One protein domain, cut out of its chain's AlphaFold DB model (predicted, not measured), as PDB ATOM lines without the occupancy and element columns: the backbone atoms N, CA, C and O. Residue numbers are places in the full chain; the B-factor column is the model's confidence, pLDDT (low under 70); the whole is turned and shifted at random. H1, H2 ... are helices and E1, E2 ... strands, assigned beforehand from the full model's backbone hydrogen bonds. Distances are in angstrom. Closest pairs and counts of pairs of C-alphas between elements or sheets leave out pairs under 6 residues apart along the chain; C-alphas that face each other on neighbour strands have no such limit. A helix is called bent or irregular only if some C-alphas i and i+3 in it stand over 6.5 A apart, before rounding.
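Overview. This is residues 130 to 307 of the 309 residues of an uncharacterized protein of Haemophilus influenzae PittII (UniProt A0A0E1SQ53). A twisted four-stranded sheet makes the wall of this domain; the long kinked helix H3 runs over one face along E1 and E2, and H4 sits beside the edge strand E4. H5 lies off the sheet on the side of H3, H1 and H2 are far out, and long links loop away from the sheet. The printed part has 178 residues with five named helices and four named strands, in the order H1 H2 H3 E1 E2 E3 H4 E4 H5, and the sheet, E1 E2 E3 E4, is mixed. The class is mixed, helices and strands, though only 81 residues are in named elements. The whole is compact, with a radius of gyration of the C-alphas of 16.4 A and spans of 50 by 35 by 33 A.

Along the chain. H1, residues 130 to 133, begins at C-alpha 130 (-36.692, 3.962, 3.501). H2 is residues 148 to 153. H3, residues 166 to 185, is 29.2 A long; it is irregular, C-alphas 178 and 181 being 7.2 A apart, with a kink of 60 degrees near residue 179. E1, residues 186 to 192, is 18.9 A long, E2, residues 212 to 218, 19.8 A, and E3, residues 231 to 237, 19.3 A. H4, residues 249 to 262, is 20.2 A long and E4, residues 274 to 279, 17.1 A. H5, residues 290 to 299, measures 14.1 A and ends at C-alpha 299 (-30.734, 10.993, -23.964).

Arrangement. E1, E2 and E3 form a meander, each strand the antiparallel neighbour of the one before, in two hairpins. N 189 and O 215 are 3.0 A apart, and N 214 and O 235 2.8 A. E3, H4 and E4 form a strand-helix-strand unit, two parallel neighbour strands with a helix between; N 234 and O 276 are 2.9 A apart. H3 is on one face, making two layers, at a height over the sheet of 10.0 A; its closest C-alphas to E2 are those of Lys 185 and Asp 218, 6.0 A. H4 is on the sheet but only just at the sheet's level, with a height of 3.9 A; its closest C-alphas to E4 are those of Leu 255 and Gly 279, 4.0 A. H1, H2 and H5 are not on the sheet. Every O i to N i+4 pair is within hydrogen-bond range in H2, H4 and H5; in H3 11 of 16 are, and H1 is too short for such a pair.

Size, cuts and confidence. The farthest C-alphas, of Asp 144 and Gly 226, are 50.4 A apart. The printed part has no cut. Six links are long, among them E1 to E2 with 19 residues. The pLDDT is under 70 at residues 222 to 228, 243 to 246, 264 to 273, 301 and 303 to 307.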
ATOM      1  N   TRP A 130     -36.246   4.959   2.522       82.62
ATOM      2  CA  TRP A 130     -36.692   3.962   3.501       82.62
ATOM      3  C   TRP A 130     -38.209   3.948   3.737       82.62
ATOM      4  O   TRP A 130     -38.736   2.952   4.211       82.62
ATOM      5  N   GLU A 131     -38.937   5.020   3.418       83.31
ATOM      6  CA  GLU A 131     -40.407   5.024   3.497       83.31
ATOM      7  C   GLU A 131     -41.034   4.247   2.333       83.31
ATOM      8  O   GLU A 131     -42.192   3.850   2.412       83.31
ATOM      9  N   ILE A 132     -40.278   4.055   1.247       83.12
ATOM     10  CA  ILE A 132     -40.716   3.365   0.029       83.12
ATOM     11  C   ILE A 132     -40.150   1.939  -0.006       83.12
ATOM     12  O   ILE A 132     -40.888   0.984  -0.208       83.12
ATOM     13  N   PHE A 133     -38.847   1.799   0.232       84.38
ATOM     14  CA  PHE A 133     -38.066   0.567   0.102       84.38
ATOM     15  C   PHE A 133     -37.633  -0.032   1.450       84.38
ATOM     16  O   PHE A 133     -36.899  -1.016   1.475       84.38
ATOM     17  N   GLY A 134     -38.043   0.543   2.589       81.56
ATOM     18  CA  GLY A 134     -37.614   0.065   3.912       81.56
ATOM     19  C   GLY A 134     -38.166  -1.307   4.294       81.56
ATOM     20  O   GLY A 134     -37.643  -1.943   5.205       81.56
ATOM     21  N   THR A 135     -39.202  -1.782   3.599       82.06
ATOM     22  CA  THR A 135     -39.699  -3.151   3.724       82.06
ATOM     23  C   THR A 135     -39.243  -3.965   2.512       82.06
ATOM     24  O   THR A 135     -39.678  -3.670   1.397       82.06
ATOM     25  N   PRO A 136     -38.392  -4.990   2.698       77.19
ATOM     26  CA  PRO A 136     -37.944  -5.833   1.596       77.19
ATOM     27  C   PRO A 136     -39.114  -6.561   0.926       77.19
ATOM     28  O   PRO A 136     -39.921  -7.207   1.599       77.19
ATOM     29  N   LYS A 137     -39.179  -6.516  -0.408       80.00
ATOM     30  CA  LYS A 137     -40.099  -7.348  -1.193       80.00
ATOM     31  C   LYS A 137     -39.468  -8.725  -1.400       80.00
ATOM     32  O   LYS A 137     -38.406  -8.841  -2.008       80.00
ATOM     33  N   GLN A 138     -40.113  -9.776  -0.897       78.44
ATOM     34  CA  GLN A 138     -39.669 -11.150  -1.133       78.44
ATOM     35  C   GLN A 138     -40.044 -11.596  -2.550       78.44
ATOM     36  O   GLN A 138     -41.176 -11.401  -2.993       78.44
ATOM     37  N   LYS A 139     -39.098 -12.227  -3.250       77.88
ATOM     38  CA  LYS A 139     -39.291 -12.777  -4.593       77.88
ATOM     39  C   LYS A 139     -38.688 -14.171  -4.665       77.88
ATOM     40  O   LYS A 139     -37.556 -14.386  -4.238       77.88
ATOM     41  N   TRP A 140     -39.441 -15.108  -5.227       80.44
ATOM     42  CA  TRP A 140     -38.945 -16.447  -5.512       80.44
ATOM     43  C   TRP A 140     -38.197 -16.427  -6.840       80.44
ATOM     44  O   TRP A 140     -38.775 -16.144  -7.886       80.44
ATOM     45  N   VAL A 141     -36.906 -16.722  -6.784       83.00
ATOM     46  CA  VAL A 141     -36.022 -16.818  -7.947       83.00
ATOM     47  C   VAL A 141     -35.266 -18.133  -7.878       83.00
ATOM     48  O   VAL A 141     -34.959 -18.628  -6.790       83.00
ATOM     49  N   LYS A 142     -34.979 -18.730  -9.038       85.06
ATOM     50  CA  LYS A 142     -34.105 -19.903  -9.076       85.06
ATOM     51  C   LYS A 142     -32.704 -19.460  -8.690       85.06
ATOM     52  O   LYS A 142     -32.230 -18.429  -9.155       85.06
ATOM     53  N   LYS A 143     -32.038 -20.256  -7.858       82.38
ATOM     54  CA  LYS A 143     -30.701 -19.937  -7.350       82.38
ATOM     55  C   LYS A 143     -29.686 -19.699  -8.476       82.38
ATOM     56  O   LYS A 143     -28.874 -18.792  -8.354       82.38
ATOM     57  N   ASP A 144     -29.780 -20.465  -9.561       85.38
ATOM     58  CA  ASP A 144     -28.857 -20.378 -10.701       85.38
ATOM     59  C   ASP A 144     -29.050 -19.108 -11.547       85.38
ATOM     60  O   ASP A 144     -28.135 -18.696 -12.255       85.38
ATOM     61  N   ASP A 145     -30.208 -18.448 -11.431       86.00
ATOM     62  CA  ASP A 145     -30.502 -17.190 -12.129       86.00
ATOM     63  C   ASP A 145     -29.998 -15.962 -11.339       86.00
ATOM     64  O   ASP A 145     -30.042 -14.835 -11.835       86.00
ATOM     65  N   VAL A 146     -29.523 -16.158 -10.100       88.62
ATOM     66  CA  VAL A 146     -29.050 -15.077  -9.227       88.62
ATOM     67  C   VAL A 146     -27.590 -14.745  -9.528       88.62
ATOM     68  O   VAL A 146     -26.679 -15.543  -9.312       88.62
ATOM     69  N   LYS A 147     -27.356 -13.507  -9.959       89.94
ATOM     70  CA  LYS A 147     -26.041 -12.950 -10.282       89.94
ATOM     71  C   LYS A 147     -25.599 -11.964  -9.204       89.94
ATOM     72  O   LYS A 147     -25.827 -10.761  -9.307       89.94
ATOM     73  N   THR A 148     -24.919 -12.462  -8.175       89.69
ATOM     74  CA  THR A 148     -24.339 -11.616  -7.113       89.69
ATOM     75  C   THR A 148     -23.179 -10.753  -7.623       89.69
ATOM     76  O   THR A 148     -22.968  -9.652  -7.128       89.69
ATOM     77  N   ALA A 149     -22.456 -11.209  -8.654       90.50
ATOM     78  CA  ALA A 149     -21.328 -10.473  -9.234       90.50
ATOM     79  C   ALA A 149     -21.719  -9.083  -9.763       90.50
ATOM     80  O   ALA A 149     -20.945  -8.142  -9.626       90.50
ATOM     81  N   ILE A 150     -22.933  -8.937 -10.310       88.94
ATOM     82  CA  ILE A 150     -23.439  -7.640 -10.777       88.94
ATOM     83  C   ILE A 150     -23.507  -6.644  -9.619       88.94
ATOM     84  O   ILE A 150     -23.068  -5.510  -9.773       88.94
ATOM     85  N   ALA A 151     -24.002  -7.067  -8.457       88.00
ATOM     86  CA  ALA A 151     -24.081  -6.201  -7.291       88.00
ATOM     87  C   ALA A 151     -22.699  -5.883  -6.708       88.00
ATOM     88  O   ALA A 151     -22.401  -4.736  -6.397       88.00
ATOM     89  N   THR A 152     -21.816  -6.878  -6.603       90.19
ATOM     90  CA  THR A 152     -20.512  -6.686  -5.950       90.19
ATOM     91  C   THR A 152     -19.494  -5.929  -6.801       90.19
ATOM     92  O   THR A 152     -18.587  -5.313  -6.247       90.19
ATOM     93  N   GLN A 153     -19.619  -5.959  -8.130       91.69
ATOM     94  CA  GLN A 153     -18.723  -5.241  -9.046       91.69
ATOM     95  C   GLN A 153     -19.160  -3.795  -9.309       91.69
ATOM     96  O   GLN A 153     -18.367  -3.003  -9.815       91.69
ATOM     97  N   ASN A 154     -20.400  -3.440  -8.966       91.62
ATOM     98  CA  ASN A 154     -20.979  -2.131  -9.239       91.62
ATOM     99  C   ASN A 154     -21.388  -1.461  -7.924       91.62
ATOM    100  O   ASN A 154     -22.511  -1.613  -7.463       91.62
ATOM    101  N   ASP A 155     -20.480  -0.668  -7.350       91.62
ATOM    102  CA  ASP A 155     -20.674   0.094  -6.100       91.62
ATOM    103  C   ASP A 155     -21.867   1.067  -6.124       91.62
ATOM    104  O   ASP A 155     -22.381   1.470  -5.084       91.62
ATOM    105  N   TRP A 156     -22.311   1.438  -7.320       94.00
ATOM    106  CA  TRP A 156     -23.468   2.287  -7.584       94.00
ATOM    107  C   TRP A 156     -24.780   1.497  -7.722       94.00
ATOM    108  O   TRP A 156     -25.847   2.105  -7.765       94.00
ATOM    109  N   TYR A 157     -24.754   0.167  -7.822       94.94
ATOM    110  CA  TYR A 157     -25.963  -0.652  -7.885       94.94
ATOM    111  C   TYR A 157     -26.440  -0.986  -6.469       94.94
ATOM    112  O   TYR A 157     -25.708  -1.560  -5.673       94.94
ATOM    113  N   VAL A 158     -27.677  -0.611  -6.139       92.81
ATOM    114  CA  VAL A 158     -28.144  -0.605  -4.740       92.81
ATOM    115  C   VAL A 158     -28.588  -1.984  -4.240       92.81
ATOM    116  O   VAL A 158     -28.617  -2.210  -3.035       92.81
ATOM    117  N   MET A 159     -28.985  -2.899  -5.127       90.56
ATOM    118  CA  MET A 159     -29.526  -4.196  -4.699       90.56
ATOM    119  C   MET A 159     -28.402  -5.194  -4.407       90.56
ATOM    120  O   MET A 159     -27.433  -5.257  -5.154       90.56
ATOM    121  N   ASP A 160     -28.592  -6.063  -3.412       89.19
ATOM    122  CA  ASP A 160     -27.594  -7.079  -3.026       89.19
ATOM    123  C   ASP A 160     -27.354  -8.148  -4.100       89.19
ATOM    124  O   ASP A 160     -26.331  -8.831  -4.111       89.19
ATOM    125  N   ASN A 161     -28.333  -8.346  -4.981       89.81
ATOM    126  CA  ASN A 161     -28.296  -9.350  -6.029       89.81
ATOM    127  C   ASN A 161     -29.029  -8.858  -7.275       89.81
ATOM    128  O   ASN A 161     -29.917  -8.003  -7.213       89.81
ATOM    129  N   PHE A 162     -28.697  -9.458  -8.413       91.12
ATOM    130  CA  PHE A 162     -29.435  -9.285  -9.653       91.12
ATOM    131  C   PHE A 162     -30.063 -10.610 -10.086       91.12
ATOM    132  O   PHE A 162     -29.395 -11.639 -10.107       91.12
ATOM    133  N   ALA A 163     -31.344 -10.579 -10.440       90.25
ATOM    134  CA  ALA A 163     -32.057 -11.705 -11.038       90.25
ATOM    135  C   ALA A 163     -33.060 -11.142 -12.051       90.25
ATOM    136  O   ALA A 163     -34.201 -10.807 -11.709       90.25
ATOM    137  N   GLY A 164     -32.589 -10.935 -13.275       89.62
ATOM    138  CA  GLY A 164     -33.319 -10.249 -14.335       89.62
ATOM    139  C   GLY A 164     -33.064 -10.843 -15.713       89.62
ATOM    140  O   GLY A 164     -32.376 -11.850 -15.866       89.62
ATOM    141  N   THR A 165     -33.666 -10.221 -16.715       91.19
ATOM    142  CA  THR A 165     -33.538 -10.598 -18.122       91.19
ATOM    143  C   THR A 165     -32.176 -10.196 -18.691       91.19
ATOM    144  O   THR A 165     -31.487  -9.330 -18.148       91.19
ATOM    145  N   SER A 166     -31.810 -10.771 -19.839       91.81
ATOM    146  CA  SER A 166     -30.603 -10.371 -20.574       91.81
ATOM    147  C   SER A 166     -30.620  -8.898 -20.988       91.81
ATOM    148  O   SER A 166     -29.568  -8.273 -21.050       91.81
ATOM    149  N   LEU A 167     -31.801  -8.320 -21.239       93.88
ATOM    150  CA  LEU A 167     -31.934  -6.908 -21.590       93.88
ATOM    151  C   LEU A 167     -31.695  -5.993 -20.378       93.88
ATOM    152  O   LEU A 167     -31.034  -4.967 -20.504       93.88
ATOM    153  N   GLU A 168     -32.194  -6.374 -19.199       95.25
ATOM    154  CA  GLU A 168     -31.902  -5.659 -17.948       95.25
ATOM    155  C   GLU A 168     -30.405  -5.733 -17.600       95.25
ATOM    156  O   GLU A 168     -29.815  -4.753 -17.156       95.25
ATOM    157  N   GLU A 169     -29.766  -6.879 -17.835       94.69
ATOM    158  CA  GLU A 169     -28.319  -7.032 -17.658       94.69
ATOM    159  C   GLU A 169     -27.527  -6.178 -18.656       94.69
ATOM    160  O   GLU A 169     -26.574  -5.504 -18.265       94.69
ATOM    161  N   ALA A 170     -27.956  -6.134 -19.921       95.38
ATOM    162  CA  ALA A 170     -27.365  -5.266 -20.933       95.38
ATOM    163  C   ALA A 170     -27.493  -3.778 -20.569       95.38
ATOM    164  O   ALA A 170     -26.564  -3.015 -20.819       95.38
ATOM    165  N   LEU A 171     -28.595  -3.364 -19.928       96.56
ATOM    166  CA  LEU A 171     -28.735  -2.003 -19.399       96.56
ATOM    167  C   LEU A 171     -27.681  -1.715 -18.322       96.56
ATOM    168  O   LEU A 171     -27.058  -0.657 -18.343       96.56
ATOM    169  N   ILE A 172     -27.477  -2.634 -17.376       95.56
ATOM    170  CA  ILE A 172     -26.478  -2.460 -16.311       95.56
ATOM    171  C   ILE A 172     -25.074  -2.347 -16.911       95.56
ATOM    172  O   ILE A 172     -24.313  -1.464 -16.517       95.56
ATOM    173  N   GLN A 173     -24.754  -3.196 -17.890       94.25
ATOM    174  CA  GLN A 173     -23.479  -3.140 -18.600       94.25
ATOM    175  C   GLN A 173     -23.308  -1.809 -19.346       94.25
ATOM    176  O   GLN A 173     -22.285  -1.146 -19.182       94.25
ATOM    177  N   PHE A 174     -24.337  -1.371 -20.078       95.06
ATOM    178  CA  PHE A 174     -24.353  -0.077 -20.759       95.06
ATOM    179  C   PHE A 174     -24.085   1.073 -19.781       95.06
ATOM    180  O   PHE A 174     -23.242   1.926 -20.047       95.06
ATOM    181  N   ILE A 175     -24.762   1.088 -18.627       94.44
ATOM    182  CA  ILE A 175     -24.541   2.112 -17.601       94.44
ATOM    183  C   ILE A 175     -23.087   2.058 -17.127       94.44
ATOM    184  O   ILE A 175     -22.423   3.089 -17.140       94.44
ATOM    185  N   SER A 176     -22.566   0.875 -16.783       92.56
ATOM    186  CA  SER A 176     -21.180   0.693 -16.328       92.56
ATOM    187  C   SER A 176     -20.154   1.303 -17.289       92.56
ATOM    188  O   SER A 176     -19.266   2.048 -16.867       92.56
ATOM    189  N   GLU A 177     -20.332   1.081 -18.592       91.62
ATOM    190  CA  GLU A 177     -19.466   1.611 -19.652       91.62
ATOM    191  C   GLU A 177     -19.538   3.140 -19.789       91.62
ATOM    192  O   GLU A 177     -18.545   3.779 -20.136       91.62
ATOM    193  N   HIS A 178     -20.683   3.746 -19.463       89.94
ATOM    194  CA  HIS A 178     -20.924   5.187 -19.594       89.94
ATOM    195  C   HIS A 178     -20.765   5.961 -18.271       89.94
ATOM    196  O   HIS A 178     -20.932   7.182 -18.235       89.94
ATOM    197  N   LEU A 179     -20.421   5.286 -17.165       85.00
ATOM    198  CA  LEU A 179     -20.288   5.914 -15.846       85.00
ATOM    199  C   LEU A 179     -18.995   6.701 -15.638       85.00
ATOM    200  O   LEU A 179     -18.956   7.527 -14.722       85.00
ATOM    201  N   GLY A 180     -17.955   6.454 -16.441       78.88
ATOM    202  CA  GLY A 180     -16.614   7.016 -16.237       78.88
ATOM    203  C   GLY A 180     -16.632   8.524 -15.969       78.88
ATOM    204  O   GLY A 180     -16.232   8.973 -14.893       78.88
ATOM    205  N   ASP A 181     -17.198   9.295 -16.896       73.50
ATOM    206  CA  ASP A 181     -17.261  10.756 -16.779       73.50
ATOM    207  C   ASP A 181     -18.242  11.223 -15.694       73.50
ATOM    208  O   ASP A 181     -18.020  12.243 -15.033       73.50
ATOM    209  N   LEU A 182     -19.315  10.466 -15.464       85.06
ATOM    210  CA  LEU A 182     -20.371  10.819 -14.515       85.06
ATOM    211  C   LEU A 182     -19.902  10.726 -13.068       85.06
ATOM    212  O   LEU A 182     -20.229  11.607 -12.274       85.06
ATOM    213  N   LYS A 183     -19.100   9.709 -12.722       87.50
ATOM    214  CA  LYS A 183     -18.605   9.507 -11.351       87.50
ATOM    215  C   LYS A 183     -17.775  10.689 -10.839       87.50
ATOM    216  O   LYS A 183     -17.670  10.877  -9.626       87.50
ATOM    217  N   SER A 184     -17.191  11.495 -11.726       87.44
ATOM    218  CA  SER A 184     -16.458  12.707 -11.338       87.44
ATOM    219  C   SER A 184     -17.382  13.846 -10.882       87.44
ATOM    220  O   SER A 184     -17.017  14.609  -9.988       87.44
ATOM    221  N   LYS A 185     -18.590  13.934 -11.454       86.31
ATOM    222  CA  LYS A 185     -19.546  15.034 -11.248       86.31
ATOM    223  C   LYS A 185     -20.640  14.693 -10.242       86.31
ATOM    224  O   LYS A 185     -21.084  15.576  -9.511       86.31
ATOM    225  N   TYR A 186     -21.036  13.424 -10.183       90.56
ATOM    226  CA  TYR A 186     -22.211  12.981  -9.448       90.56
ATOM    227  C   TYR A 186     -21.892  11.863  -8.449       90.56
ATOM    228  O   TYR A 186     -21.027  11.017  -8.690       90.56
ATOM    229  N   ASP A 187     -22.627  11.840  -7.338       92.00
ATOM    230  CA  ASP A 187     -22.901  10.618  -6.583       92.00
ATOM    231  C   ASP A 187     -24.018   9.859  -7.309       92.00
ATOM    232  O   ASP A 187     -25.033  10.458  -7.675       92.00
ATOM    233  N   ILE A 188     -23.831   8.557  -7.536       94.38
ATOM    234  CA  ILE A 188     -24.645   7.780  -8.479       94.38
ATOM    235  C   ILE A 188     -25.169   6.523  -7.805       94.38
ATOM    236  O   ILE A 188     -24.384   5.762  -7.247       94.38
ATOM    237  N   HIS A 189     -26.480   6.302  -7.896       95.38
ATOM    238  CA  HIS A 189     -27.125   5.092  -7.394       95.38
ATOM    239  C   HIS A 189     -28.184   4.597  -8.384       95.38
ATOM    240  O   HIS A 189     -29.109   5.337  -8.715       95.38
ATOM    241  N   LEU A 190     -28.081   3.348  -8.835       96.31
ATOM    242  CA  LEU A 190     -29.113   2.669  -9.616       96.31
ATOM    243  C   LEU A 190     -29.927   1.754  -8.701       96.31
ATOM    244  O   LEU A 190     -29.402   0.816  -8.099       96.31
ATOM    245  N   ILE A 191     -31.228   2.008  -8.646       95.25
ATOM    246  CA  ILE A 191     -32.199   1.191  -7.930       95.25
ATOM    247  C   ILE A 191     -32.978   0.381  -8.962       95.25
ATOM    248  O   ILE A 191     -33.581   0.950  -9.872       95.25
ATOM    249  N   ARG A 192     -33.010  -0.942  -8.798       94.12
ATOM    250  CA  ARG A 192     -34.002  -1.784  -9.468       94.12
ATOM    251  C   ARG A 192     -35.283  -1.752  -8.645       94.12
ATOM    252  O   ARG A 192     -35.254  -2.027  -7.451       94.12
ATOM    253  N   ASN A 193     -36.390  -1.369  -9.264       91.81
ATOM    254  CA  ASN A 193     -37.596  -1.008  -8.528       91.81
ATOM    255  C   ASN A 193     -38.380  -2.216  -7.990       91.81
ATOM    256  O   ASN A 193     -38.947  -2.150  -6.901       91.81
ATOM    257  N   GLU A 194     -38.448  -3.303  -8.765       89.25
ATOM    258  CA  GLU A 194     -39.225  -4.505  -8.414       89.25
ATOM    259  C   GLU A 194     -40.700  -4.201  -8.080       89.25
ATOM    260  O   GLU A 194     -41.284  -4.798  -7.176       89.25
ATOM    261  N   GLU A 195     -41.324  -3.271  -8.814       87.00
ATOM    262  CA  GLU A 195     -42.732  -2.854  -8.651       87.00
ATOM    263  C   GLU A 195     -43.072  -2.236  -7.275       87.00
ATOM    264  O   GLU A 195     -44.241  -2.178  -6.889       87.00
ATOM    265  N   VAL A 196     -42.075  -1.793  -6.502       87.44
ATOM    266  CA  VAL A 196     -42.295  -1.177  -5.181       87.44
ATOM    267  C   VAL A 196     -42.732   0.283  -5.324       87.44
ATOM    268  O   VAL A 196     -43.693   0.735  -4.701       87.44
ATOM    269  N   PHE A 197     -42.040   1.037  -6.174       87.94
ATOM    270  CA  PHE A 197     -42.329   2.430  -6.478       87.94
ATOM    271  C   PHE A 197     -43.288   2.542  -7.664       87.94
ATOM    272  O   PHE A 197     -43.020   2.033  -8.754       87.94
ATOM    273  N   LYS A 198     -44.398   3.255  -7.454       88.25
ATOM    274  CA  LYS A 198     -45.452   3.481  -8.446       88.25
ATOM    275  C   LYS A 198     -45.673   4.975  -8.657       88.25
ATOM    276  O   LYS A 198     -45.907   5.722  -7.709       88.25
ATOM    277  N   LEU A 199     -45.660   5.375  -9.918       86.75
ATOM    278  CA  LEU A 199     -46.096   6.669 -10.422       86.75
ATOM    279  C   LEU A 199     -47.504   6.539 -11.001       86.75
ATOM    280  O   LEU A 199     -47.920   5.452 -11.399       86.75
ATOM    281  N   ASN A 200     -48.233   7.645 -11.079       83.12
ATOM    282  CA  ASN A 200     -49.535   7.676 -11.735       83.12
ATOM    283  C   ASN A 200     -49.508   8.712 -12.857       83.12
ATOM    284  O   ASN A 200     -49.061   9.841 -12.642       83.12
ATOM    285  N   ASN A 201     -49.970   8.312 -14.038       81.94
ATOM    286  CA  ASN A 201     -49.977   9.139 -15.236       81.94
ATOM    287  C   ASN A 201     -50.785  10.434 -15.030       81.94
ATOM    288  O   ASN A 201     -51.832  10.433 -14.380       81.94
ATOM    289  N   PHE A 202     -50.317  11.550 -15.592       79.50
ATOM    290  CA  PHE A 202     -50.974  12.855 -15.442       79.50
ATOM    291  C   PHE A 202     -52.315  12.936 -16.176       79.50
ATOM    292  O   PHE A 202     -53.171  13.722 -15.780       79.50
ATOM    293  N   ALA A 203     -52.476  12.173 -17.260       77.44
ATOM    294  CA  ALA A 203     -53.645  12.267 -18.130       77.44
ATOM    295  C   ALA A 203     -54.824  11.432 -17.618       77.44
ATOM    296  O   ALA A 203     -55.929  11.941 -17.453       77.44
ATOM    297  N   ASP A 204     -54.581  10.150 -17.366       74.62
ATOM    298  CA  ASP A 204     -55.621   9.170 -17.046       74.62
ATOM    299  C   ASP A 204     -55.450   8.552 -15.658       74.62
ATOM    300  O   ASP A 204     -56.350   7.862 -15.194       74.62
ATOM    301  N   GLY A 205     -54.323   8.811 -14.988       73.81
ATOM    302  CA  GLY A 205     -53.987   8.252 -13.687       73.81
ATOM    303  C   GLY A 205     -53.448   6.827 -13.690       73.81
ATOM    304  O   GLY A 205     -53.312   6.213 -12.626       73.81
ATOM    305  N   LYS A 206     -53.193   6.262 -14.873       79.75
ATOM    306  CA  LYS A 206     -52.718   4.889 -15.015       79.75
ATOM    307  C   LYS A 206     -51.415   4.692 -14.246       79.75
ATOM    308  O   LYS A 206     -50.498   5.510 -14.308       79.75
ATOM    309  N   GLY A 207     -51.358   3.599 -13.494       82.50
ATOM    310  CA  GLY A 207     -50.209   3.254 -12.672       82.50
ATOM    311  C   GLY A 207     -49.019   2.808 -13.509       82.50
ATOM    312  O   GLY A 207     -49.141   1.855 -14.272       82.50
ATOM    313  N   PHE A 208     -47.872   3.445 -13.321       88.81
ATOM    314  CA  PHE A 208     -46.611   3.106 -13.968       88.81
ATOM    315  C   PHE A 208     -45.550   2.803 -12.910       88.81
ATOM    316  O   PHE A 208     -45.317   3.597 -12.002       88.81
ATOM    317  N   MET A 209     -44.918   1.642 -13.016       91.94
ATOM    318  CA  MET A 209     -43.831   1.216 -12.143       91.94
ATOM    319  C   MET A 209     -42.596   1.069 -13.027       91.94
ATOM    320  O   MET A 209     -42.534   0.086 -13.759       91.94
ATOM    321  N   PRO A 210     -41.665   2.037 -13.022       94.00
ATOM    322  CA  PRO A 210     -40.467   1.945 -13.850       94.00
ATOM    323  C   PRO A 210     -39.612   0.760 -13.401       94.00
ATOM    324  O   PRO A 210     -39.519   0.514 -12.197       94.00
ATOM    325  N   ASP A 211     -38.965   0.064 -14.331       95.06
ATOM    326  CA  ASP A 211     -38.085  -1.069 -14.014       95.06
ATOM    327  C   ASP A 211     -36.864  -0.619 -13.183       95.06
ATOM    328  O   ASP A 211     -36.500  -1.253 -12.182       95.06
ATOM    329  N   PHE A 212     -36.272   0.526 -13.545       97.00
ATOM    330  CA  PHE A 212     -35.113   1.106 -12.865       97.00
ATOM    331  C   PHE A 212     -35.264   2.604 -12.583       97.00
ATOM    332  O   PHE A 212     -35.906   3.357 -13.320       97.00
ATOM    333  N   ILE A 213     -34.610   3.039 -11.506       96.38
ATOM    334  CA  ILE A 213     -34.524   4.434 -11.080       96.38
ATOM    335  C   ILE A 213     -33.046   4.771 -10.876       96.38
ATOM    336  O   ILE A 213     -32.404   4.244  -9.967       96.38
ATOM    337  N   LEU A 214     -32.505   5.653 -11.712       95.81
ATOM    338  CA  LEU A 214     -31.147   6.173 -11.582       95.81
ATOM    339  C   LEU A 214     -31.187   7.507 -10.830       95.81
ATOM    340  O   LEU A 214     -31.830   8.464 -11.258       95.81
ATOM    341  N   LEU A 215     -30.501   7.553  -9.693       93.44
ATOM    342  CA  LEU A 215     -30.356   8.732  -8.854       93.44
ATOM    343  C   LEU A 215     -28.975   9.342  -9.070       93.44
ATOM    344  O   LEU A 215     -27.963   8.669  -8.866       93.44
ATOM    345  N   LEU A 216     -28.949  10.625  -9.428       91.94
ATOM    346  CA  LEU A 216     -27.728  11.424  -9.500       91.94
ATOM    347  C   LEU A 216     -27.831  12.583  -8.516       91.94
ATOM    348  O   LEU A 216     -28.878  13.218  -8.396       91.94
ATOM    349  N   LYS A 217     -26.737  12.888  -7.832       89.31
ATOM    350  CA  LYS A 217     -26.613  14.081  -6.995       89.31
ATOM    351  C   LYS A 217     -25.311  14.774  -7.338       89.31
ATOM    352  O   LYS A 217     -24.276  14.114  -7.324       89.31
ATOM    353  N   ASP A 218     -25.342  16.075  -7.600       86.81
ATOM    354  CA  ASP A 218     -24.103  16.819  -7.812       86.81
ATOM    355  C   ASP A 218     -23.163  16.690  -6.604       86.81
ATOM    356  O   ASP A 218     -23.573  16.811  -5.446       86.81
ATOM    357  N   LYS A 219     -21.869  16.509  -6.872       87.06
ATOM    358  CA  LYS A 219     -20.827  16.545  -5.833       87.06
ATOM    359  C   LYS A 219     -20.457  17.961  -5.409       87.06
ATOM    360  O   LYS A 219     -19.923  18.161  -4.319       87.06
ATOM    361  N   GLN A 220     -20.729  18.945  -6.259       82.50
ATOM    362  CA  GLN A 220     -20.523  20.362  -5.979       82.50
ATOM    363  C   GLN A 220     -21.827  21.118  -6.189       82.50
ATOM    364  O   GLN A 220     -22.679  20.681  -6.950       82.50
ATOM    365  N   LYS A 221     -21.994  22.258  -5.520       78.00
ATOM    366  CA  LYS A 221     -23.169  23.095  -5.764       78.00
ATOM    367  C   LYS A 221     -23.169  23.533  -7.218       78.00
ATOM    368  O   LYS A 221     -22.182  24.101  -7.691       78.00
ATOM    369  N   SER A 222     -24.268  23.274  -7.909       65.25
ATOM    370  CA  SER A 222     -24.426  23.801  -9.246       65.25
ATOM    371  C   SER A 222     -24.677  25.299  -9.147       65.25
ATOM    372  O   SER A 222     -25.392  25.744  -8.255       65.25
ATOM    373  N   SER A 223     -24.049  26.073 -10.034       58.12
ATOM    374  CA  SER A 223     -24.406  27.473 -10.313       58.12
ATOM    375  C   SER A 223     -25.270  27.589 -11.575       58.12
ATOM    376  O   SER A 223     -25.708  28.682 -11.935       58.12
ATOM    377  N   SER A 224     -25.469  26.477 -12.293       52.22
ATOM    378  CA  SER A 224     -26.252  26.445 -13.523       52.22
ATOM    379  C   SER A 224     -27.745  26.432 -13.194       52.22
ATOM    380  O   SER A 224     -28.184  25.855 -12.200       52.22
ATOM    381  N   ASN A 225     -28.544  27.080 -14.046       53.31
ATOM    382  CA  ASN A 225     -30.001  27.203 -13.899       53.31
ATOM    383  C   ASN A 225     -30.473  28.037 -12.688       53.31
ATOM    384  O   ASN A 225     -31.571  27.827 -12.180       53.31
ATOM    385  N   GLY A 226     -29.653  28.991 -12.224       56.53
ATOM    386  CA  GLY A 226     -30.049  29.975 -11.203       56.53
ATOM    387  C   GLY A 226     -30.197  29.418  -9.783       56.53
ATOM    388  O   GLY A 226     -30.661  30.126  -8.892       56.53
ATOM    389  N   VAL A 227     -29.797  28.165  -9.566       59.84
ATOM    390  CA  VAL A 227     -29.710  27.526  -8.251       59.84
ATOM    391  C   VAL A 227     -28.273  27.645  -7.753       59.84
ATOM    392  O   VAL A 227     -27.351  27.576  -8.551       59.84
ATOM    393  N   ASN A 228     -28.083  27.867  -6.450       68.19
ATOM    394  CA  ASN A 228     -26.772  27.845  -5.787       68.19
ATOM    395  C   ASN A 228     -26.770  26.780  -4.682       68.19
ATOM    396  O   ASN A 228     -26.585  27.059  -3.491       68.19
ATOM    397  N   ASP A 229     -27.071  25.552  -5.088       73.12
ATOM    398  CA  ASP A 229     -27.226  24.399  -4.210       73.12
ATOM    399  C   ASP A 229     -26.990  23.092  -4.989       73.12
ATOM    400  O   ASP A 229     -26.720  23.110  -6.192       73.12
ATOM    401  N   PHE A 230     -27.040  21.951  -4.305       77.94
ATOM    402  CA  PHE A 230     -26.913  20.637  -4.934       77.94
ATOM    403  C   PHE A 230     -28.161  20.294  -5.754       77.94
ATOM    404  O   PHE A 230     -29.279  20.313  -5.232       77.94
ATOM    405  N   LEU A 231     -27.970  19.939  -7.026       80.00
ATOM    406  CA  LEU A 231     -29.043  19.435  -7.873       80.00
ATOM    407  C   LEU A 231     -29.106  17.910  -7.771       80.00
ATOM    408  O   LEU A 231     -28.093  17.203  -7.767       80.00
ATOM    409  N   HIS A 232     -30.329  17.409  -7.685       86.19
ATOM    410  CA  HIS A 232     -30.647  15.996  -7.649       86.19
ATOM    411  C   HIS A 232     -31.440  15.624  -8.897       86.19
ATOM    412  O   HIS A 232     -32.357  16.337  -9.308       86.19
ATOM    413  N   TYR A 233     -31.131  14.471  -9.468       87.50
ATOM    414  CA  TYR A 233     -31.822  13.932 -10.625       87.50
ATOM    415  C   TYR A 233     -32.388  12.569 -10.273       87.50
ATOM    416  O   TYR A 233     -31.692  11.719  -9.716       87.50
ATOM    417  N   GLN A 234     -33.652  12.368 -10.620       91.50
ATOM    418  CA  GLN A 234     -34.316  11.080 -10.554       91.50
ATOM    419  C   GLN A 234     -34.743  10.702 -11.967       91.50
ATOM    420  O   GLN A 234     -35.613  11.336 -12.566       91.50
ATOM    421  N   ILE A 235     -34.082   9.683 -12.500       94.25
ATOM    422  CA  ILE A 235     -34.197   9.276 -13.892       94.25
ATOM    423  C   ILE A 235     -34.893   7.917 -13.943       94.25
ATOM    424  O   ILE A 235     -34.436   6.956 -13.326       94.25
ATOM    425  N   PHE A 236     -35.999   7.837 -14.672       95.81
ATOM    426  CA  PHE A 236     -36.790   6.628 -14.860       95.81
ATOM    427  C   PHE A 236     -36.363   5.919 -16.142       95.81
ATOM    428  O   PHE A 236     -36.305   6.538 -17.208       95.81
ATOM    429  N   ILE A 237     -36.053   4.629 -16.018       96.75
ATOM    430  CA  ILE A 237     -35.500   3.809 -17.094       96.75
ATOM    431  C   ILE A 237     -36.327   2.533 -17.225       96.75
ATOM    432  O   ILE A 237     -36.592   1.854 -16.234       96.75
ATOM    433  N   GLU A 238     -36.688   2.204 -18.461       95.31
ATOM    434  CA  GLU A 238     -37.545   1.068 -18.785       95.31
ATOM    435  C   GLU A 238     -36.934   0.260 -19.948       95.31
ATOM    436  O   GLU A 238     -37.015   0.678 -21.110       95.31
ATOM    437  N   PRO A 239     -36.302  -0.895 -19.672       93.94
ATOM    438  CA  PRO A 239     -35.934  -1.861 -20.695       93.94
ATOM    439  C   PRO A 239     -37.168  -2.471 -21.360       93.94
ATOM    440  O   PRO A 239     -38.099  -2.918 -20.681       93.94
ATOM    441  N   LYS A 240     -37.185  -2.537 -22.693       89.94
ATOM    442  CA  LYS A 240     -38.295  -3.137 -23.445       89.94
ATOM    443  C   LYS A 240     -37.825  -3.983 -24.623       89.94
ATOM    444  O   LYS A 240     -36.986  -3.583 -25.425       89.94
ATOM    445  N   GLY A 241     -38.409  -5.176 -24.726       82.50
ATOM    446  CA  GLY A 241     -38.259  -6.048 -25.887       82.50
ATOM    447  C   GLY A 241     -39.147  -5.598 -27.049       82.50
ATOM    448  O   GLY A 241     -40.210  -5.022 -26.838       82.50
ATOM    449  N   GLU A 242     -38.723  -5.911 -28.272       71.12
ATOM    450  CA  GLU A 242     -39.341  -5.488 -29.540       71.12
ATOM    451  C   GLU A 242     -40.871  -5.670 -29.590       71.12
ATOM    452  O   GLU A 242     -41.596  -4.727 -29.891       71.12
ATOM    453  N   HIS A 243     -41.377  -6.846 -29.203       66.06
ATOM    454  CA  HIS A 243     -42.812  -7.168 -29.254       66.06
ATOM    455  C   HIS A 243     -43.683  -6.419 -28.233       66.06
ATOM    456  O   HIS A 243     -44.906  -6.531 -28.284       66.06
ATOM    457  N   LEU A 244     -43.079  -5.694 -27.287       67.44
ATOM    458  CA  LEU A 244     -43.788  -4.998 -26.210       67.44
ATOM    459  C   LEU A 244     -43.795  -3.476 -26.391       67.44
ATOM    460  O   LEU A 244     -44.433  -2.778 -25.612       67.44
ATOM    461  N   VAL A 245     -43.111  -2.947 -27.412       66.25
ATOM    462  CA  VAL A 245     -43.008  -1.493 -27.617       66.25
ATOM    463  C   VAL A 245     -44.362  -0.883 -27.990       66.25
ATOM    464  O   VAL A 245     -44.732   0.155 -27.447       66.25
ATOM    465  N   GLU A 246     -45.131  -1.536 -28.866       68.88
ATOM    466  CA  GLU A 246     -46.429  -1.012 -29.320       68.88
ATOM    467  C   GLU A 246     -47.489  -1.019 -28.207       68.88
ATOM    468  O   GLU A 246     -48.265  -0.072 -28.078       68.88
ATOM    469  N   THR A 247     -47.507  -2.052 -27.360       73.00
ATOM    470  CA  THR A 247     -48.472  -2.172 -26.252       73.00
ATOM    471  C   THR A 247     -48.161  -1.223 -25.094       73.00
ATOM    472  O   THR A 247     -49.076  -0.772 -24.399       73.00
ATOM    473  N   ASP A 248     -46.887  -0.874 -24.909       82.94
ATOM    474  CA  ASP A 248     -46.412   0.016 -23.849       82.94
ATOM    475  C   ASP A 248     -46.176   1.464 -24.308       82.94
ATOM    476  O   ASP A 248     -45.611   2.258 -23.556       82.94
ATOM    477  N   MET A 249     -46.669   1.859 -25.486       86.00
ATOM    478  CA  MET A 249     -46.498   3.219 -26.022       86.00
ATOM    479  C   MET A 249     -46.937   4.314 -25.034       86.00
ATOM    480  O   MET A 249     -46.238   5.309 -24.860       86.00
ATOM    481  N   TRP A 250     -48.015   4.082 -24.278       89.25
ATOM    482  CA  TRP A 250     -48.478   5.004 -23.233       89.25
ATOM    483  C   TRP A 250     -47.444   5.231 -22.109       89.25
ATOM    484  O   TRP A 250     -47.412   6.303 -21.507       89.25
ATOM    485  N   LYS A 251     -46.584   4.244 -21.798       91.69
ATOM    486  CA  LYS A 251     -45.501   4.405 -20.809       91.69
ATOM    487  C   LYS A 251     -44.414   5.318 -21.361       91.69
ATOM    488  O   LYS A 251     -43.907   6.156 -20.623       91.69
ATOM    489  N   LYS A 252     -44.087   5.180 -22.653       90.38
ATOM    490  CA  LYS A 252     -43.146   6.072 -23.342       90.38
ATOM    491  C   LYS A 252     -43.665   7.508 -23.330       90.38
ATOM    492  O   LYS A 252     -42.956   8.402 -22.879       90.38
ATOM    493  N   GLU A 253     -44.925   7.708 -23.706       91.69
ATOM    494  CA  GLU A 253     -45.589   9.017 -23.634       91.69
ATOM    495  C   GLU A 253     -45.557   9.592 -22.211       91.69
ATOM    496  O   GLU A 253     -45.320  10.785 -22.018       91.69
ATOM    497  N   PHE A 254     -45.745   8.750 -21.189       92.12
ATOM    498  CA  PHE A 254     -45.679   9.203 -19.804       92.12
ATOM    499  C   PHE A 254     -44.254   9.590 -19.369       92.12
ATOM    500  O   PHE A 254     -44.079  10.617 -18.714       92.12
ATOM    501  N   LEU A 255     -43.228   8.829 -19.761       93.38
ATOM    502  CA  LEU A 255     -41.818   9.168 -19.525       93.38
ATOM    503  C   LEU A 255     -41.450  10.511 -20.178       93.38
ATOM    504  O   LEU A 255     -40.826  11.365 -19.541       93.38
ATOM    505  N   GLU A 256     -41.906  10.742 -21.410       91.25
ATOM    506  CA  GLU A 256     -41.744  12.019 -22.114       91.25
ATOM    507  C   GLU A 256     -42.470  13.162 -21.388       91.25
ATOM    508  O   GLU A 256     -41.899  14.240 -21.196       91.25
ATOM    509  N   ALA A 257     -43.696  12.922 -20.912       90.06
ATOM    510  CA  ALA A 257     -44.467  13.900 -20.150       90.06
ATOM    511  C   ALA A 257     -43.793  14.273 -18.818       90.06
ATOM    512  O   ALA A 257     -43.799  15.447 -18.443       90.06
ATOM    513  N   ILE A 258     -43.180  13.310 -18.114       89.25
ATOM    514  CA  ILE A 258     -42.392  13.569 -16.895       89.25
ATOM    515  C   ILE A 258     -41.235  14.518 -17.213       89.25
ATOM    516  O   ILE A 258     -41.067  15.530 -16.530       89.25
ATOM    517  N   THR A 259     -40.466  14.233 -18.268       88.88
ATOM    518  CA  THR A 259     -39.335  15.075 -18.684       88.88
ATOM    519  C   THR A 259     -39.791  16.471 -19.110       88.88
ATOM    520  O   THR A 259     -39.146  17.463 -18.768       88.88
ATOM    521  N   ALA A 260     -40.909  16.580 -19.830       86.62
ATOM    522  CA  ALA A 260     -41.463  17.868 -20.239       86.62
ATOM    523  C   ALA A 260     -41.916  18.718 -19.038       86.62
ATOM    524  O   ALA A 260     -41.736  19.937 -19.046       86.62
ATOM    525  N   GLU A 261     -42.478  18.088 -18.005       83.88
ATOM    526  CA  GLU A 261     -42.985  18.784 -16.821       83.88
ATOM    527  C   GLU A 261     -41.883  19.123 -15.801       83.88
ATOM    528  O   GLU A 261     -41.956  20.182 -15.187       83.88
ATOM    529  N   TYR A 262     -40.857  18.281 -15.627       81.75
ATOM    530  CA  TYR A 262     -39.884  18.421 -14.525       81.75
ATOM    531  C   TYR A 262     -38.405  18.358 -14.936       81.75
ATOM    532  O   TYR A 262     -37.525  18.499 -14.086       81.75
ATOM    533  N   GLY A 263     -38.097  18.116 -16.211       73.94
ATOM    534  CA  GLY A 263     -36.725  17.875 -16.670       73.94
ATOM    535  C   GLY A 263     -35.904  19.136 -16.970       73.94
ATOM    536  O   GLY A 263     -34.678  19.055 -17.003       73.94
ATOM    537  N   LYS A 264     -36.554  20.291 -17.198       68.12
ATOM    538  CA  LYS A 264     -35.909  21.558 -17.623       68.12
ATOM    539  C   LYS A 264     -35.915  22.649 -16.533       68.12
ATOM    540  O   LYS A 264     -35.228  22.519 -15.520       68.12
ATOM    541  N   ASP A 265     -36.683  23.721 -16.757       56.81
ATOM    542  CA  ASP A 265     -36.681  24.976 -15.979       56.81
ATOM    543  C   ASP A 265     -37.521  24.893 -14.700       56.81
ATOM    544  O   ASP A 265     -37.440  25.743 -13.813       56.81
ATOM    545  N   LYS A 266     -38.351  23.854 -14.594       58.41
ATOM    546  CA  LYS A 266     -39.187  23.593 -13.427       58.41
ATOM    547  C   LYS A 266     -38.406  22.761 -12.428       58.41
ATOM    548  O   LYS A 266     -38.537  21.544 -12.355       58.41
ATOM    549  N   ILE A 267     -37.582  23.447 -11.654       59.09
ATOM    550  CA  ILE A 267     -37.004  22.859 -10.455       59.09
ATOM    551  C   ILE A 267     -38.109  22.799  -9.402       59.09
ATOM    552  O   ILE A 267     -38.808  23.786  -9.163       59.09
ATOM    553  N   LEU A 268     -38.291  21.637  -8.782       62.94
ATOM    554  CA  LEU A 268     -39.249  21.459  -7.693       62.94
ATOM    555  C   LEU A 268     -38.781  22.289  -6.483       62.94
ATOM    556  O   LEU A 268     -37.869  21.890  -5.766       62.94
ATOM    557  N   GLN A 269     -39.348  23.489  -6.318       51.94
ATOM    558  CA  GLN A 269     -38.828  24.549  -5.433       51.94
ATOM    559  C   GLN A 269     -39.568  24.713  -4.093       51.94
ATOM    560  O   GLN A 269     -39.344  25.696  -3.391       51.94
ATOM    561  N   LYS A 270     -40.447  23.790  -3.692       46.06
ATOM    562  CA  LYS A 270     -41.203  23.960  -2.440       46.06
ATOM    563  C   LYS A 270     -40.552  23.189  -1.290       46.06
ATOM    564  O   LYS A 270     -40.847  22.017  -1.094       46.06
ATOM    565  N   ASP A 271     -39.653  23.860  -0.567       49.66
ATOM    566  CA  ASP A 271     -39.012  23.403   0.683       49.66
ATOM    567  C   ASP A 271     -38.251  22.061   0.597       49.66
ATOM    568  O   ASP A 271     -37.999  21.395   1.604       49.66
ATOM    569  N   THR A 272     -37.859  21.659  -0.613       53.00
ATOM    570  CA  THR A 272     -37.103  20.436  -0.901       53.00
ATOM    571  C   THR A 272     -35.776  20.753  -1.575       53.00
ATOM    572  O   THR A 272     -35.688  21.775  -2.257       53.00
ATOM    573  N   PRO A 273     -34.768  19.863  -1.467       61.28
ATOM    574  CA  PRO A 273     -33.616  19.888  -2.363       61.28
ATOM    575  C   PRO A 273     -34.064  20.031  -3.822       61.28
ATOM    576  O   PRO A 273     -35.150  19.580  -4.193       61.28
ATOM    577  N   HIS A 274     -33.249  20.666  -4.655       74.50
ATOM    578  CA  HIS A 274     -33.607  20.909  -6.045       74.50
ATOM    579  C   HIS A 274     -33.631  19.579  -6.810       74.50
ATOM    580  O   HIS A 274     -32.586  18.960  -6.996       74.50
ATOM    581  N   TYR A 275     -34.817  19.132  -7.236       78.38
ATOM    582  CA  TYR A 275     -34.996  17.891  -7.999       78.38
ATOM    583  C   TYR A 275     -35.373  18.165  -9.454       78.38
ATOM    584  O   TYR A 275     -36.223  19.015  -9.736       78.38
ATOM    585  N   ARG A 276     -34.790  17.371 -10.353       84.31
ATOM    586  CA  ARG A 276     -35.228  17.168 -11.737       84.31
ATOM    587  C   ARG A 276     -35.682  15.728 -11.926       84.31
ATOM    588  O   ARG A 276     -34.983  14.800 -11.514       84.31
ATOM    589  N   LEU A 277     -36.835  15.550 -12.563       87.88
ATOM    590  CA  LEU A 277     -37.347  14.229 -12.925       87.88
ATOM    591  C   LEU A 277     -37.250  14.051 -14.435       87.88
ATOM    592  O   LEU A 277     -37.649  14.937 -15.191       87.88
ATOM    593  N   ILE A 278     -36.708  12.917 -14.869       91.19
ATOM    594  CA  ILE A 278     -36.470  12.629 -16.285       91.19
ATOM    595  C   ILE A 278     -36.955  11.214 -16.574       91.19
ATOM    596  O   ILE A 278     -36.544  10.269 -15.912       91.19
ATOM    597  N   GLY A 279     -37.821  11.053 -17.565       93.69
ATOM    598  CA  GLY A 279     -38.070   9.771 -18.210       93.69
ATOM    599  C   GLY A 279     -37.210   9.640 -19.463       93.69
ATOM    600  O   GLY A 279     -37.248  10.518 -20.330       93.69
ATOM    601  N   LEU A 280     -36.416   8.573 -19.545       94.56
ATOM    602  CA  LEU A 280     -35.664   8.255 -20.759       94.56
ATOM    603  C   LEU A 280     -36.557   7.539 -21.785       94.56
ATOM    604  O   LEU A 280     -37.569   6.949 -21.402       94.56
ATOM    605  N   PRO A 281     -36.174   7.545 -23.077       93.38
ATOM    606  CA  PRO A 281     -36.703   6.593 -24.052       93.38
ATOM    607  C   PRO A 281     -36.563   5.145 -23.560       93.38
ATOM    608  O   PRO A 281     -35.864   4.874 -22.578       93.38
ATOM    609  N   PHE A 282     -37.197   4.193 -24.239       94.62
ATOM    610  CA  PHE A 282     -37.014   2.796 -23.857       94.62
ATOM    611  C   PHE A 282     -35.586   2.334 -24.132       94.62
ATOM    612  O   PHE A 282     -34.991   2.672 -25.153       94.62
ATOM    613  N   PHE A 283     -35.040   1.529 -23.224       95.12
ATOM    614  CA  PHE A 283     -33.793   0.827 -23.492       95.12
ATOM    615  C   PHE A 283     -34.109  -0.465 -24.243       95.12
ATOM    616  O   PHE A 283     -34.807  -1.339 -23.727       95.12
ATOM    617  N   THR A 284     -33.612  -0.590 -25.465       93.94
ATOM    618  CA  THR A 284     -33.881  -1.738 -26.337       93.94
ATOM    619  C   THR A 284     -32.595  -2.444 -26.733       93.94
ATOM    620  O   THR A 284     -31.495  -1.959 -26.501       93.94
ATOM    621  N   ASP A 285     -32.724  -3.606 -27.359       91.94
ATOM    622  CA  ASP A 285     -31.598  -4.265 -28.014       91.94
ATOM    623  C   ASP A 285     -31.165  -3.455 -29.255       91.94
ATOM    624  O   ASP A 285     -32.015  -3.052 -30.055       91.94
ATOM    625  N   ASN A 286     -29.862  -3.192 -29.402       90.31
ATOM    626  CA  ASN A 286     -29.315  -2.388 -30.499       90.31
ATOM    627  C   ASN A 286     -29.472  -3.070 -31.869       90.31
ATOM    628  O   ASN A 286     -29.712  -2.402 -32.867       90.31
ATOM    629  N   GLU A 287     -29.368  -4.397 -31.935       88.94
ATOM    630  CA  GLU A 287     -29.504  -5.124 -33.200       88.94
ATOM    631  C   GLU A 287     -30.964  -5.162 -33.653       88.94
ATOM    632  O   GLU A 287     -31.260  -5.004 -34.838       88.94
ATOM    633  N   LYS A 288     -31.888  -5.340 -32.701       87.31
ATOM    634  CA  LYS A 288     -33.321  -5.461 -33.003       87.31
ATOM    635  C   LYS A 288     -34.006  -4.114 -33.193       87.31
ATOM    636  O   LYS A 288     -34.872  -3.980 -34.052       87.31
ATOM    637  N   ASN A 289     -33.643  -3.110 -32.397       87.88
ATOM    638  CA  ASN A 289     -34.267  -1.790 -32.447       87.88
ATOM    639  C   ASN A 289     -33.225  -0.659 -32.321       87.88
ATOM    640  O   ASN A 289     -33.210   0.083 -31.332       87.88
ATOM    641  N   PRO A 290     -32.353  -0.492 -33.335       90.06
ATOM    642  CA  PRO A 290     -31.224   0.442 -33.285       90.06
ATOM    643  C   PRO A 290     -31.658   1.900 -33.121       90.06
ATOM    644  O   PRO A 290     -30.961   2.689 -32.493       90.06
ATOM    645  N   LYS A 291     -32.824   2.275 -33.666       90.19
ATOM    646  CA  LYS A 291     -33.331   3.651 -33.579       90.19
ATOM    647  C   LYS A 291     -33.676   4.037 -32.144       90.19
ATOM    648  O   LYS A 291     -33.306   5.123 -31.706       90.19
ATOM    649  N   GLU A 292     -34.386   3.167 -31.429       89.00
ATOM    650  CA  GLU A 292     -34.763   3.417 -30.036       89.00
ATOM    651  C   GLU A 292     -33.522   3.358 -29.130       89.00
ATOM    652  O   GLU A 292     -33.317   4.252 -28.310       89.00
ATOM    653  N   TYR A 293     -32.620   2.401 -29.370       92.12
ATOM    654  CA  TYR A 293     -31.330   2.321 -28.678       92.12
ATOM    655  C   TYR A 293     -30.478   3.590 -28.863       92.12
ATOM    656  O   TYR A 293     -29.900   4.113 -27.907       92.12
ATOM    657  N   GLU A 294     -30.425   4.145 -30.076       92.75
ATOM    658  CA  GLU A 294     -29.712   5.393 -30.356       92.75
ATOM    659  C   GLU A 294     -30.372   6.595 -29.659       92.75
ATOM    660  O   GLU A 294     -29.676   7.457 -29.115       92.75
ATOM    661  N   GLN A 295     -31.710   6.658 -29.628       91.94
ATOM    662  CA  GLN A 295     -32.444   7.688 -28.882       91.94
ATOM    663  C   GLN A 295     -32.152   7.614 -27.384       91.94
ATOM    664  O   GLN A 295     -31.899   8.652 -26.760       91.94
ATOM    665  N   PHE A 296     -32.144   6.403 -26.822       93.69
ATOM    666  CA  PHE A 296     -31.747   6.167 -25.442       93.69
ATOM    667  C   PHE A 296     -30.325   6.664 -25.199       93.69
ATOM    668  O   PHE A 296     -30.117   7.490 -24.319       93.69
ATOM    669  N   THR A 297     -29.368   6.245 -26.028       92.75
ATOM    670  CA  THR A 297     -27.945   6.591 -25.884       92.75
ATOM    671  C   THR A 297     -27.701   8.102 -25.944       92.75
ATOM    672  O   THR A 297     -26.906   8.625 -25.174       92.75
ATOM    673  N   LYS A 298     -28.416   8.832 -26.813       91.50
ATOM    674  CA  LYS A 298     -28.334  10.305 -26.896       91.50
ATOM    675  C   LYS A 298     -28.967  11.023 -25.699       91.50
ATOM    676  O   LYS A 298     -28.604  12.161 -25.405       91.50
ATOM    677  N   SER A 299     -29.964  10.404 -25.070       90.06
ATOM    678  CA  SER A 299     -30.734  10.993 -23.964       90.06
ATOM    679  C   SER A 299     -30.145  10.641 -22.600       90.06
ATOM    680  O   SER A 299     -30.187  11.447 -21.670       90.06
ATOM    681  N   PHE A 300     -29.563   9.453 -22.483       90.06
ATOM    682  CA  PHE A 300     -28.696   9.067 -21.387       90.06
ATOM    683  C   PHE A 300     -27.486   9.997 -21.406       90.06
ATOM    684  O   PHE A 300     -27.009  10.341 -22.485       90.06
ATOM    685  N   PRO A 301     -26.969  10.480 -20.272       65.50
ATOM    686  CA  PRO A 301     -27.246  10.193 -18.862       65.50
ATOM    687  C   PRO A 301     -28.011  11.328 -18.170       65.50
ATOM    688  O   PRO A 301     -28.345  11.187 -17.001       65.50
ATOM    689  N   LEU A 302     -28.178  12.430 -18.933       71.25
ATOM    690  CA  LEU A 302     -28.871  13.715 -18.764       71.25
ATOM    691  C   LEU A 302     -28.851  14.544 -20.103       71.25
ATOM    692  O   LEU A 302     -28.763  15.763 -20.044       71.25
ATOM    693  N   GLY A 303     -28.929  13.923 -21.299       65.56
ATOM    694  CA  GLY A 303     -28.774  14.468 -22.684       65.56
ATOM    695  C   GLY A 303     -29.126  15.950 -22.989       65.56
ATOM    696  O   GLY A 303     -28.491  16.869 -22.484       65.56
ATOM    697  N   ALA A 304     -30.101  16.254 -23.867       45.62
ATOM    698  CA  ALA A 304     -30.485  17.647 -24.215       45.62
ATOM    699  C   ALA A 304     -31.095  18.459 -23.040       45.62
ATOM    700  O   ALA A 304     -31.380  19.649 -23.183       45.62
ATOM    701  N   ALA A 305     -31.273  17.835 -21.870       43.22
ATOM    702  CA  ALA A 305     -31.564  18.497 -20.595       43.22
ATOM    703  C   ALA A 305     -30.339  19.245 -20.015       43.22
ATOM    704  O   ALA A 305     -30.481  20.035 -19.082       43.22
ATOM    705  N   SER A 306     -29.154  19.031 -20.602       40.53
ATOM    706  CA  SER A 306     -27.909  19.766 -20.360       40.53
ATOM    707  C   SER A 306     -27.704  20.962 -21.303       40.53
ATOM    708  O   SER A 306     -26.596  21.497 -21.337       40.53
ATOM    709  N   LEU A 307     -28.697  21.390 -22.096       35.06
ATOM    710  CA  LEU A 307     -28.544  22.601 -22.914       35.06
ATOM    711  C   LEU A 307     -28.506  23.840 -22.013       35.06
ATOM    712  O   LEU A 307     -29.502  24.529 -21.821       35.06
TER     713      LEU A 307